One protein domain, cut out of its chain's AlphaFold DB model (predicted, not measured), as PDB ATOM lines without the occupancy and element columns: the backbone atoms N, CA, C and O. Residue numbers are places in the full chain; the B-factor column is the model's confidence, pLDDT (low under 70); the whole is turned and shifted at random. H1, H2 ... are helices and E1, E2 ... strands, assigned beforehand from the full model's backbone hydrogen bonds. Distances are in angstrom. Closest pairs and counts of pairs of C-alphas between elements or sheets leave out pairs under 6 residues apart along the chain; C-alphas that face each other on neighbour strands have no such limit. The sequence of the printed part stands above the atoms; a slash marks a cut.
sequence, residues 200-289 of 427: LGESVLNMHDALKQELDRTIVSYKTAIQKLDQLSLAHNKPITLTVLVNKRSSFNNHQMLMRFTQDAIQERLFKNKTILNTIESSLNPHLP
ATOM      1  N   LEU A 200     -20.903  29.987  18.620       77.25
ATOM      2  CA  LEU A 200     -22.258  30.454  18.355       77.25
ATOM      3  C   LEU A 200     -22.302  31.028  16.931       77.25
ATOM      4  O   LEU A 200     -21.854  32.147  16.678       77.25
ATOM      5  N   GLY A 201     -22.802  30.232  15.982       76.44
ATOM      6  CA  GLY A 201     -22.746  30.565  14.556       76.44
ATOM      7  C   GLY A 201     -21.299  30.683  14.064       76.44
ATOM      8  O   GLY A 201     -20.544  29.716  14.123       76.44
ATOM      9  N   GLU A 202     -20.919  31.873  13.598       74.62
ATOM     10  CA  GLU A 202     -19.561  32.185  13.120       74.62
ATOM     11  C   GLU A 202     -18.640  32.746  14.219       74.62
ATOM     12  O   GLU A 202     -17.439  32.894  13.999       74.62
ATOM     13  N   SER A 203     -19.177  33.047  15.409       76.88
ATOM     14  CA  SER A 203     -18.416  33.633  16.517       76.88
ATOM     15  C   SER A 203     -18.023  32.588  17.561       76.88
ATOM     16  O   SER A 203     -18.739  31.614  17.801       76.88
ATOM     17  N   VAL A 204     -16.874  32.798  18.200       81.75
ATOM     18  CA  VAL A 204     -16.337  31.968  19.282       81.75
ATOM     19  C   VAL A 204     -16.304  32.835  20.539       81.75
ATOM     20  O   VAL A 204     -15.573  33.820  20.583       81.75
ATOM     21  N   LEU A 205     -17.130  32.508  21.532       83.56
ATOM     22  CA  LEU A 205     -17.374  33.337  22.718       83.56
ATOM     23  C   LEU A 205     -17.199  32.526  24.002       83.56
ATOM     24  O   LEU A 205     -17.255  31.296  23.992       83.56
ATOM     25  N   ASN A 206     -17.039  33.203  25.137       85.94
ATOM     26  CA  ASN A 206     -17.152  32.527  26.427       85.94
ATOM     27  C   ASN A 206     -18.578  31.994  26.615       85.94
ATOM     28  O   ASN A 206     -19.536  32.581  26.117       85.94
ATOM     29  N   MET A 207     -18.733  30.906  27.376       86.38
ATOM     30  CA  MET A 207     -20.045  30.283  27.607       86.38
ATOM     31  C   MET A 207     -21.075  31.276  28.165       86.38
ATOM     32  O   MET A 207     -22.210  31.309  27.699       86.38
ATOM     33  N   HIS A 208     -20.679  32.109  29.132       87.25
ATOM     34  CA  HIS A 208     -21.566  33.108  29.732       87.25
ATOM     35  C   HIS A 208     -22.027  34.159  28.718       87.25
ATOM     36  O   HIS A 208     -23.212  34.487  28.673       87.25
ATOM     37  N   ASP A 209     -21.112  34.637  27.872       87.50
ATOM     38  CA  ASP A 209     -21.416  35.627  26.838       87.50
ATOM     39  C   ASP A 209     -22.303  35.025  25.742       87.50
ATOM     40  O   ASP A 209     -23.281  35.647  25.330       87.50
ATOM     41  N   ALA A 210     -22.019  33.784  25.328       87.19
ATOM     42  CA  ALA A 210     -22.827  33.044  24.363       87.19
ATOM     43  C   ALA A 210     -24.255  32.807  24.881       87.19
ATOM     44  O   ALA A 210     -25.219  33.055  24.160       87.19
ATOM     45  N   LEU A 211     -24.406  32.379  26.139       87.31
ATOM     46  CA  LEU A 211     -25.714  32.195  26.771       87.31
ATOM     47  C   LEU A 211     -26.479  33.510  26.872       87.31
ATOM     48  O   LEU A 211     -27.655  33.554  26.518       87.31
ATOM     49  N   LYS A 212     -25.819  34.584  27.319       89.06
ATOM     50  CA  LYS A 212     -26.440  35.908  27.410       89.06
ATOM     51  C   LYS A 212     -26.937  36.376  26.045       89.06
ATOM     52  O   LYS A 212     -28.105  36.733  25.918       89.06
ATOM     53  N   GLN A 213     -26.081  36.321  25.026       89.06
ATOM     54  CA  GLN A 213     -26.436  36.734  23.671       89.06
ATOM     55  C   GLN A 213     -27.606  35.916  23.115       89.06
ATOM     56  O   GLN A 213     -28.516  36.478  22.500       89.06
ATOM     57  N   GLU A 214     -27.610  34.604  23.348       86.44
ATOM     58  CA  GLU A 214     -28.657  33.733  22.824       86.44
ATOM     59  C   GLU A 214     -29.988  33.901  23.567       86.44
ATOM     60  O   GLU A 214     -31.055  33.854  22.946       86.44
ATOM     61  N   LEU A 215     -29.953  34.188  24.872       87.25
ATOM     62  CA  LEU A 215     -31.131  34.578  25.649       87.25
ATOM     63  C   LEU A 215     -31.687  35.927  25.183       87.25
ATOM     64  O   LEU A 215     -32.886  36.020  24.922       87.25
ATOM     65  N   ASP A 216     -30.837  36.937  24.994       88.88
ATOM     66  CA  ASP A 216     -31.246  38.253  24.487       88.88
ATOM     67  C   ASP A 216     -31.887  38.135  23.096       88.88
ATOM     68  O   ASP A 216     -32.969  38.678  22.846       88.88
ATOM     69  N   ARG A 217     -31.278  37.346  22.201       86.12
ATOM     70  CA  ARG A 217     -31.832  37.052  20.874       86.12
ATOM     71  C   ARG A 217     -33.194  36.367  20.968       86.12
ATOM     72  O   ARG A 217     -34.120  36.741  20.251       86.12
ATOM     73  N   THR A 218     -33.331  35.396  21.867       85.31
ATOM     74  CA  THR A 218     -34.585  34.663  22.088       85.31
ATOM     75  C   THR A 218     -35.682  35.579  22.641       85.31
ATOM     76  O   THR A 218     -36.815  35.536  22.164       85.31
ATOM     77  N   ILE A 219     -35.349  36.479  23.572       87.94
ATOM     78  CA  ILE A 219     -36.271  37.495  24.100       87.94
ATOM     79  C   ILE A 219     -36.774  38.403  22.977       87.94
ATOM     80  O   ILE A 219     -37.977  38.666  22.897       87.94
ATOM     81  N   VAL A 220     -35.880  38.886  22.109       87.94
ATOM     82  CA  VAL A 220     -36.264  39.722  20.962       87.94
ATOM     83  C   VAL A 220     -37.197  38.949  20.027       87.94
ATOM     84  O   VAL A 220     -38.268  39.459  19.697       87.94
ATOM     85  N   SER A 221     -36.859  37.704  19.680       84.94
ATOM     86  CA  SER A 221     -37.698  36.845  18.834       84.94
ATOM     87  C   SER A 221     -39.096  36.624  19.418       84.94
ATOM     88  O   SER A 221     -40.087  36.778  18.701       84.94
ATOM     89  N   TYR A 222     -39.206  36.333  20.718       86.62
ATOM     90  CA  TYR A 222     -40.505  36.174  21.377       86.62
ATOM     91  C   TYR A 222     -41.296  37.479  21.447       86.62
ATOM     92  O   TYR A 222     -42.496  37.470  21.173       86.62
ATOM     93  N   LYS A 223     -40.650  38.618  21.724       88.62
ATOM     94  CA  LYS A 223     -41.315  39.931  21.673       88.62
ATOM     95  C   LYS A 223     -41.872  40.224  20.278       88.62
ATOM     96  O   LYS A 223     -43.011  40.671  20.163       88.62
ATOM     97  N   THR A 224     -41.117  39.929  19.220       84.56
ATOM     98  CA  THR A 224     -41.591  40.083  17.836       84.56
ATOM     99  C   THR A 224     -42.737  39.124  17.506       84.56
ATOM    100  O   THR A 224     -43.688  39.520  16.830       84.56
ATOM    101  N   ALA A 225     -42.686  37.878  17.984       82.56
ATOM    102  CA  ALA A 225     -43.763  36.911  17.789       82.56
ATOM    103  C   ALA A 225     -45.066  37.357  18.473       82.56
ATOM    104  O   ALA A 225     -46.128  37.301  17.852       82.56
ATOM    105  N   ILE A 226     -44.977  37.876  19.701       85.81
ATOM    106  CA  ILE A 226     -46.113  38.450  20.435       85.81
ATOM    107  C   ILE A 226     -46.695  39.648  19.677       85.81
ATOM    108  O   ILE A 226     -47.892  39.673  19.416       85.81
ATOM    109  N   GLN A 227     -45.862  40.587  19.219       84.94
ATOM    110  CA  GLN A 227     -46.336  41.740  18.437       84.94
ATOM    111  C   GLN A 227     -47.069  41.322  17.154       84.94
ATOM    112  O   GLN A 227     -48.077  41.925  16.788       84.94
ATOM    113  N   LYS A 228     -46.594  40.278  16.463       79.69
ATOM    114  CA  LYS A 228     -47.277  39.725  15.284       79.69
ATOM    115  C   LYS A 228     -48.596  39.043  15.649       79.69
ATOM    116  O   LYS A 228     -49.561  39.168  14.900       79.69
ATOM    117  N   LEU A 229     -48.657  38.347  16.783       79.81
ATOM    118  CA  LEU A 229     -49.905  37.785  17.305       79.81
ATOM    119  C   LEU A 229     -50.914  38.890  17.636       79.81
ATOM    120  O   LEU A 229     -52.071  38.767  17.242       79.81
ATOM    121  N   ASP A 230     -50.479  39.994  18.243       81.88
ATOM    122  CA  ASP A 230     -51.330  41.157  18.527       81.88
ATOM    123  C   ASP A 230     -51.857  41.810  17.238       81.88
ATOM    124  O   ASP A 230     -53.035  42.156  17.143       81.88
ATOM    125  N   GLN A 231     -51.019  41.913  16.201       80.31
ATOM    126  CA  GLN A 231     -51.425  42.412  14.879       80.31
ATOM    127  C   GLN A 231     -52.402  41.471  14.160       80.31
ATOM    128  O   GLN A 231     -53.305  41.926  13.464       80.31
ATOM    129  N   LEU A 232     -52.256  40.154  14.318       71.12
ATOM    130  CA  LEU A 232     -53.213  39.176  13.788       71.12
ATOM    131  C   LEU A 232     -54.489  39.101  14.640       71.12
ATOM    132  O   LEU A 232     -55.547  38.719  14.133       71.12
ATOM    133  N   SER A 233     -54.412  39.537  15.901       67.75
ATOM    134  CA  SER A 233     -55.519  39.690  16.844       67.75
ATOM    135  C   SER A 233     -56.387  40.931  16.569       67.75
ATOM    136  O   SER A 233     -57.123  41.377  17.450       67.75
ATOM    137  N   LEU A 234     -56.423  41.445  15.334       51.72
ATOM    138  CA  LEU A 234     -57.374  42.473  14.865       51.72
ATOM    139  C   LEU A 234     -58.867  42.050  14.935       51.72
ATOM    140  O   LEU A 234     -59.720  42.633  14.272       51.72
ATOM    141  N   ALA A 235     -59.221  41.071  15.767       49.88
ATOM    142  CA  ALA A 235     -60.550  40.923  16.335       49.88
ATOM    143  C   ALA A 235     -60.507  41.391  17.797       49.88
ATOM    144  O   ALA A 235     -60.103  40.658  18.696       49.88
ATOM    145  N   HIS A 236     -60.967  42.619  18.020       46.19
ATOM    146  CA  HIS A 236     -61.222  43.227  19.323       46.19
ATOM    147  C   HIS A 236     -62.365  42.504  20.060       46.19
ATOM    148  O   HIS A 236     -63.425  43.070  20.311       46.19
ATOM    149  N   ASN A 237     -62.184  41.228  20.385       49.47
ATOM    150  CA  ASN A 237     -63.097  40.486  21.235       49.47
ATOM    151  C   ASN A 237     -62.344  40.146  22.511       49.47
ATOM    152  O   ASN A 237     -61.429  39.327  22.510       49.47
ATOM    153  N   LYS A 238     -62.756  40.802  23.600       50.59
ATOM    154  CA  LYS A 238     -62.446  40.407  24.978       50.59
ATOM    155  C   LYS A 238     -62.435  38.873  25.082       50.59
ATOM    156  O   LYS A 238     -63.294  38.252  24.445       50.59
ATOM    157  N   PRO A 239     -61.530  38.270  25.877       50.78
ATOM    158  CA  PRO A 239     -61.507  36.825  26.067       50.78
ATOM    159  C   PRO A 239     -62.931  36.347  26.356       50.78
ATOM    160  O   PRO A 239     -63.571  36.814  27.300       50.78
ATOM    161  N   ILE A 240     -63.466  35.497  25.477       54.16
ATOM    162  CA  ILE A 240     -64.814  34.963  25.638       54.16
ATOM    163  C   ILE A 240     -64.726  34.010  26.824       54.16
ATOM    164  O   ILE A 240     -64.252  32.883  26.698       54.16
ATOM    165  N   THR A 241     -65.143  34.482  27.994       51.44
ATOM    166  CA  THR A 241     -65.294  33.657  29.188       51.44
ATOM    167  C   THR A 241     -66.183  32.458  28.854       51.44
ATOM    168  O   THR A 241     -67.186  32.588  28.147       51.44
ATOM    169  N   LEU A 242     -65.808  31.273  29.353       50.12
ATOM    170  CA  LEU A 242     -66.485  29.986  29.111       50.12
ATOM    171  C   LEU A 242     -68.017  30.060  29.268       50.12
ATOM    172  O   LEU A 242     -68.748  29.387  28.547       50.12
ATOM    173  N   THR A 243     -68.511  30.941  30.137       49.03
ATOM    174  CA  THR A 243     -69.936  31.207  30.380       49.03
ATOM    175  C   THR A 243     -70.673  31.840  29.189       49.03
ATOM    176  O   THR A 243     -71.821  31.491  28.922       49.03
ATOM    177  N   VAL A 244     -70.025  32.712  28.407       50.12
ATOM    178  CA  VAL A 244     -70.608  33.314  27.189       50.12
ATOM    179  C   VAL A 244     -70.602  32.319  26.023       50.12
ATOM    180  O   VAL A 244     -71.504  32.323  25.184       50.12
ATOM    181  N   LEU A 245     -69.611  31.427  25.990       48.78
ATOM    182  CA  LEU A 245     -69.467  30.385  24.973       48.78
ATOM    183  C   LEU A 245     -70.534  29.291  25.117       48.78
ATOM    184  O   LEU A 245     -71.060  28.828  24.108       48.78
ATOM    185  N   VAL A 246     -70.915  28.932  26.345       49.97
ATOM    186  CA  VAL A 246     -71.999  27.969  26.611       49.97
ATOM    187  C   VAL A 246     -73.374  28.548  26.243       49.97
ATOM    188  O   VAL A 246     -74.153  27.865  25.584       49.97
ATOM    189  N   ASN A 247     -73.637  29.830  26.530       45.44
ATOM    190  CA  ASN A 247     -74.922  30.466  26.198       45.44
ATOM    191  C   ASN A 247     -75.078  30.866  24.715       45.44
ATOM    192  O   ASN A 247     -76.202  31.032  24.252       45.44
ATOM    193  N   LYS A 248     -73.986  31.000  23.942       45.97
ATOM    194  CA  LYS A 248     -74.043  31.224  22.479       45.97
ATOM    195  C   LYS A 248     -73.933  29.946  21.641       45.97
ATOM    196  O   LYS A 248     -74.339  29.958  20.478       45.97
ATOM    197  N   ARG A 249     -73.417  28.842  22.200       46.38
ATOM    198  CA  ARG A 249     -73.329  27.544  21.503       46.38
ATOM    199  C   ARG A 249     -74.692  26.891  21.255       46.38
ATOM    200  O   ARG A 249     -74.778  26.055  20.365       46.38
ATOM    201  N   SER A 250     -75.752  27.291  21.961       46.16
ATOM    202  CA  SER A 250     -77.100  26.735  21.763       46.16
ATOM    203  C   SER A 250     -77.882  27.334  20.583       46.16
ATOM    204  O   SER A 250     -78.943  26.812  20.259       46.16
ATOM    205  N   SER A 251     -77.374  28.374  19.901       48.44
ATOM    206  CA  SER A 251     -78.069  28.989  18.750       48.44
ATOM    207  C   SER A 251     -77.304  28.932  17.421       48.44
ATOM    208  O   SER A 251     -77.865  29.304  16.393       48.44
ATOM    209  N   PHE A 252     -76.059  28.450  17.397       46.78
ATOM    210  CA  PHE A 252     -75.326  28.205  16.154       46.78
ATOM    211  C   PHE A 252     -74.964  26.728  16.071       46.78
ATOM    212  O   PHE A 252     -73.910  26.304  16.538       46.78
ATOM    213  N   ASN A 253     -75.843  25.938  15.455       53.44
ATOM    214  CA  ASN A 253     -75.496  24.586  15.037       53.44
ATOM    215  C   ASN A 253     -74.194  24.645  14.225       53.44
ATOM    216  O   ASN A 253     -74.094  25.433  13.281       53.44
ATOM    217  N   ASN A 254     -73.220  23.785  14.543       60.62
ATOM    218  CA  ASN A 254     -71.980  23.638  13.767       60.62
ATOM    219  C   ASN A 254     -72.264  23.509  12.258       60.62
ATOM    220  O   ASN A 254     -71.490  23.997  11.444       60.62
ATOM    221  N   HIS A 255     -73.416  22.938  11.888       59.59
ATOM    222  CA  HIS A 255     -73.894  22.860  10.512       59.59
ATOM    223  C   HIS A 255     -74.190  24.234   9.874       59.59
ATOM    224  O   HIS A 255     -73.763  24.481   8.755       59.59
ATOM    225  N   GLN A 256     -74.824  25.182  10.575       62.12
ATOM    226  CA  GLN A 256     -75.023  26.546  10.048       62.12
ATOM    227  C   GLN A 256     -73.714  27.348   9.961       62.12
ATOM    228  O   GLN A 256     -73.581  28.208   9.096       62.12
ATOM    229  N   MET A 257     -72.742  27.072  10.835       62.62
ATOM    230  CA  MET A 257     -71.387  27.628  10.723       62.62
ATOM    231  C   MET A 257     -70.627  27.035   9.531       62.62
ATOM    232  O   MET A 257     -69.993  27.780   8.790       62.62
ATOM    233  N   LEU A 258     -70.741  25.723   9.299       63.25
ATOM    234  CA  LEU A 258     -70.169  25.037   8.133       63.25
ATOM    235  C   LEU A 258     -70.702  25.612   6.816       63.25
ATOM    236  O   LEU A 258     -69.921  25.851   5.903       63.25
ATOM    237  N   MET A 259     -71.999  25.924   6.755       69.50
ATOM    238  CA  MET A 259     -72.636  26.518   5.572       69.50
ATOM    239  C   MET A 259     -72.267  27.994   5.323       69.50
ATOM    240  O   MET A 259     -72.659  28.553   4.304       69.50
ATOM    241  N   ARG A 260     -71.538  28.651   6.239       67.12
ATOM    242  CA  ARG A 260     -71.130  30.067   6.129       67.12
ATOM    243  C   ARG A 260     -69.699  30.269   5.640       67.12
ATOM    244  O   ARG A 260     -69.333  31.401   5.329       67.12
ATOM    245  N   PHE A 261     -68.882  29.219   5.607       71.94
ATOM    246  CA  PHE A 261     -67.503  29.350   5.162       71.94
ATOM    247  C   PHE A 261     -67.443  29.444   3.643       71.94
ATOM    248  O   PHE A 261     -67.729  28.489   2.928       71.94
ATOM    249  N   THR A 262     -67.036  30.609   3.155       80.38
ATOM    250  CA  THR A 262     -66.603  30.773   1.772       80.38
ATOM    251  C   THR A 262     -65.170  30.270   1.621       80.38
ATOM    252  O   THR A 262     -64.408  30.209   2.591       80.38
ATOM    253  N   GLN A 263     -64.782  29.924   0.393       83.31
ATOM    254  CA  GLN A 263     -63.398  29.575   0.070       83.31
ATOM    255  C   GLN A 263     -62.423  30.672   0.533       83.31
ATOM    256  O   GLN A 263     -61.409  30.359   1.156       83.31
ATOM    257  N   ASP A 264     -62.780  31.942   0.329       78.88
ATOM    258  CA  ASP A 264     -61.977  33.095   0.753       78.88
ATOM    259  C   ASP A 264     -61.775  33.137   2.274       78.88
ATOM    260  O   ASP A 264     -60.658  33.347   2.745       78.88
ATOM    261  N   ALA A 265     -62.817  32.846   3.061       77.75
ATOM    262  CA  ALA A 265     -62.721  32.804   4.522       77.75
ATOM    263  C   ALA A 265     -61.821  31.656   5.019       77.75
ATOM    264  O   ALA A 265     -61.097  31.799   6.010       77.75
ATOM    265  N   ILE A 266     -61.845  30.508   4.334       81.44
ATOM    266  CA  ILE A 266     -60.962  29.372   4.638       81.44
ATOM    267  C   ILE A 266     -59.515  29.723   4.288       81.44
ATOM    268  O   ILE A 266     -58.613  29.459   5.086       81.44
ATOM    269  N   GLN A 267     -59.290  30.349   3.134       83.38
ATOM    270  CA  GLN A 267     -57.967  30.773   2.689       83.38
ATOM    271  C   GLN A 267     -57.372  31.835   3.623       83.38
ATOM    272  O   GLN A 267     -56.205  31.730   4.003       83.38
ATOM    273  N   GLU A 268     -58.175  32.799   4.074       81.88
ATOM    274  CA  GLU A 268     -57.759  33.810   5.048       81.88
ATOM    275  C   GLU A 268     -57.388  33.176   6.402       81.88
ATOM    276  O   GLU A 268     -56.351  33.503   6.986       81.88
ATOM    277  N   ARG A 269     -58.186  32.214   6.890       83.56
ATOM    278  CA  ARG A 269     -57.879  31.472   8.124       83.56
ATOM    279  C   ARG A 269     -56.604  30.642   7.988       83.56
ATOM    280  O   ARG A 269     -55.789  30.630   8.909       83.56
ATOM    281  N   LEU A 270     -56.425  29.952   6.863       86.06
ATOM    282  CA  LEU A 270     -55.220  29.173   6.586       86.06
ATOM    283  C   LEU A 270     -53.987  30.078   6.550       86.06
ATOM    284  O   LEU A 270     -52.982  29.760   7.180       86.06
ATOM    285  N   PHE A 271     -54.081  31.224   5.873       85.69
ATOM    286  CA  PHE A 271     -53.008  32.208   5.811       85.69
ATOM    287  C   PHE A 271     -52.645  32.740   7.202       85.69
ATOM    288  O   PHE A 271     -51.465  32.746   7.562       85.69
ATOM    289  N   LYS A 272     -53.642  33.099   8.021       82.25
ATOM    290  CA  LYS A 272     -53.439  33.530   9.415       82.25
ATOM    291  C   LYS A 272     -52.747  32.442  10.240       82.25
ATOM    292  O   LYS A 272     -51.706  32.702  10.836       82.25
ATOM    293  N   ASN A 273     -53.257  31.211  10.207       86.25
ATOM    294  CA  ASN A 273     -52.681  30.089  10.955       86.25
ATOM    295  C   ASN A 273     -51.255  29.757  10.503       86.25
ATOM    296  O   ASN A 273     -50.382  29.534  11.340       86.25
ATOM    297  N   LYS A 274     -50.991  29.749   9.191       86.88
ATOM    298  CA  LYS A 274     -49.656  29.462   8.657       86.88
ATOM    299  C   LYS A 274     -48.666  30.582   8.981       86.88
ATOM    300  O   LYS A 274     -47.517  30.297   9.298       86.88
ATOM    301  N   THR A 275     -49.122  31.833   8.984       82.94
ATOM    302  CA  THR A 275     -48.325  32.990   9.423       82.94
ATOM    303  C   THR A 275     -47.959  32.898  10.905       82.94
ATOM    304  O   THR A 275     -46.802  33.137  11.254       82.94
ATOM    305  N   ILE A 276     -48.907  32.509  11.768       82.25
ATOM    306  CA  ILE A 276     -48.653  32.274  13.200       82.25
ATOM    307  C   ILE A 276     -47.628  31.157  13.377       82.25
ATOM    308  O   ILE A 276     -46.615  31.362  14.041       82.25
ATOM    309  N   LEU A 277     -47.861  30.010  12.737       83.31
ATOM    310  CA  LEU A 277     -46.985  28.849  12.847       83.31
ATOM    311  C   LEU A 277     -45.551  29.189  12.426       83.31
ATOM    312  O   LEU A 277     -44.631  28.997  13.209       83.31
ATOM    313  N   ASN A 278     -45.370  29.798  11.253       85.00
ATOM    314  CA  ASN A 278     -44.042  30.185  10.766       85.00
ATOM    315  C   ASN A 278     -43.365  31.220  11.690       85.00
ATOM    316  O   ASN A 278     -42.142  31.225  11.836       85.00
ATOM    317  N   THR A 279     -44.139  32.113  12.318       79.62
ATOM    318  CA  THR A 279     -43.614  33.110  13.266       79.62
ATOM    319  C   THR A 279     -43.150  32.461  14.570       79.62
ATOM    320  O   THR A 279     -42.112  32.844  15.100       79.62
ATOM    321  N   ILE A 280     -43.886  31.468  15.073       79.19
ATOM    322  CA  ILE A 280     -43.514  30.730  16.285       79.19
ATOM    323  C   ILE A 280     -42.322  29.810  16.002       79.19
ATOM    324  O   ILE A 280     -41.340  29.856  16.735       79.19
ATOM    325  N   GLU A 281     -42.349  29.042  14.913       82.00
ATOM    326  CA  GLU A 281     -41.263  28.125  14.538       82.00
ATOM    327  C   GLU A 281     -39.936  28.862  14.312       82.00
ATOM    328  O   GLU A 281     -38.899  28.412  14.785       82.00
ATOM    329  N   SER A 282     -39.960  30.039  13.674       72.69
ATOM    330  CA  SER A 282     -38.755  30.871  13.505       72.69
ATOM    331  C   SER A 282     -38.250  31.516  14.801       72.69
ATOM    332  O   SER A 282     -37.102  31.958  14.854       72.69
ATOM    333  N   SER A 283     -39.084  31.567  15.843       70.81
ATOM    334  CA  SER A 283     -38.705  32.055  17.171       70.81
ATOM    335  C   SER A 283     -38.178  30.955  18.099       70.81
ATOM    336  O   SER A 283     -37.553  31.276  19.110       70.81
ATOM    337  N   LEU A 284     -38.393  29.673  17.768       76.00
ATOM    338  CA  LEU A 284     -37.808  28.562  18.517       76.00
ATOM    339  C   LEU A 284     -36.313  28.475  18.220       76.00
ATOM    340  O   LEU A 284     -35.882  28.229  17.096       76.00
ATOM    341  N   ASN A 285     -35.521  28.677  19.263       72.69
ATOM    342  CA  ASN A 285     -34.082  28.741  19.156       72.69
ATOM    343  C   ASN A 285     -33.435  27.348  19.314       72.69
ATOM    344  O   ASN A 285     -33.503  26.782  20.409       72.69
ATOM    345  N   PRO A 286     -32.761  26.799  18.284       76.00
ATOM    346  CA  PRO A 286     -32.118  25.488  18.380       76.00
ATOM    347  C   PRO A 286     -30.802  25.504  19.177       76.00
ATOM    348  O   PRO A 286     -30.359  24.451  19.637       76.00
ATOM    349  N   HIS A 287     -30.161  26.663  19.358       80.00
ATOM    350  CA  HIS A 287     -28.837  26.753  19.981       80.00
ATOM    351  C   HIS A 287     -28.892  26.827  21.507       80.00
ATOM    352  O   HIS A 287     -27.987  26.326  22.174       80.00
ATOM    353  N   LEU A 288     -29.957  27.392  22.080       83.75
ATOM    354  CA  LEU A 288     -30.085  27.531  23.533       83.75
ATOM    355  C   LEU A 288     -30.069  26.172  24.277       83.75
ATOM    356  O   LEU A 288     -29.300  26.045  25.233       83.75
ATOM    357  N   PRO A 289     -30.803  25.122  23.845       86.00
ATOM    358  CA  PRO A 289     -30.707  23.795  24.464       86.00
ATOM    359  C   PRO A 289     -29.298  23.195  24.397       86.00
ATOM    360  O   PRO A 289     -28.838  22.578  25.358       86.00
TER     361      PRO A 289
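AT A GLANCE: This is residues 200 to 289 of the 427 residues of an uncharacterized protein of Stichopus japonicus (UniProt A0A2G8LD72). Two long helices, H1 and H4, run opposite ways and lie side by side along only part of their length, staggered lengthwise. The chain between them makes a wide, open loop that holds the short helices H2 and H3; residues 234 to 271, with the first part of H4, stand free, and strand E1 is at the far end, by the start of H1. The printed part has 90 residues, with one named strand and four named helices in the order E1, H1, H2, H3, H4, and is mostly helix. It is extended, with a radius of gyration of the C-alphas of 20.1 A, and only just elongated, spanning 61 by 31 by 21 A.

IN THESE COORDINATES: E1 is residues 203 to 205, 6.3 A long, beginning at C-alpha 203 (-18.416, 33.633, 16.517). H1 is residues 207 to 232, 37.0 A long. H2 is residues 242 to 249, 10.5 A, and H3 is residues 254 to 258, 6.1 A. H4 is residues 263 to 283, 30.1 A, ending at C-alpha 283 (-38.705, 32.055, 17.171).

HOW THE PARTS SIT: H1 and H4 touch, and their closest C-alphas, those of Ser 221 and Ser 283, are 5.2 A apart. They run opposite ways at a shallow tilt of 15 degrees, centre to centre 20.6 A. H2 and H3 touch no helix. E1 pairs with no named strand and meets H1 only through their link. In H1, H2, H3 and H4 every O i to N i+4 pair is within hydrogen-bond range.

THE WHOLE: The two C-alphas farthest apart, those of Val 204 and Ser 251, are 61.8 A apart. The printed part has no cut, and no link is long. Mean pLDDT of the printed part is 73.4; residues 233 to 260 are under 70.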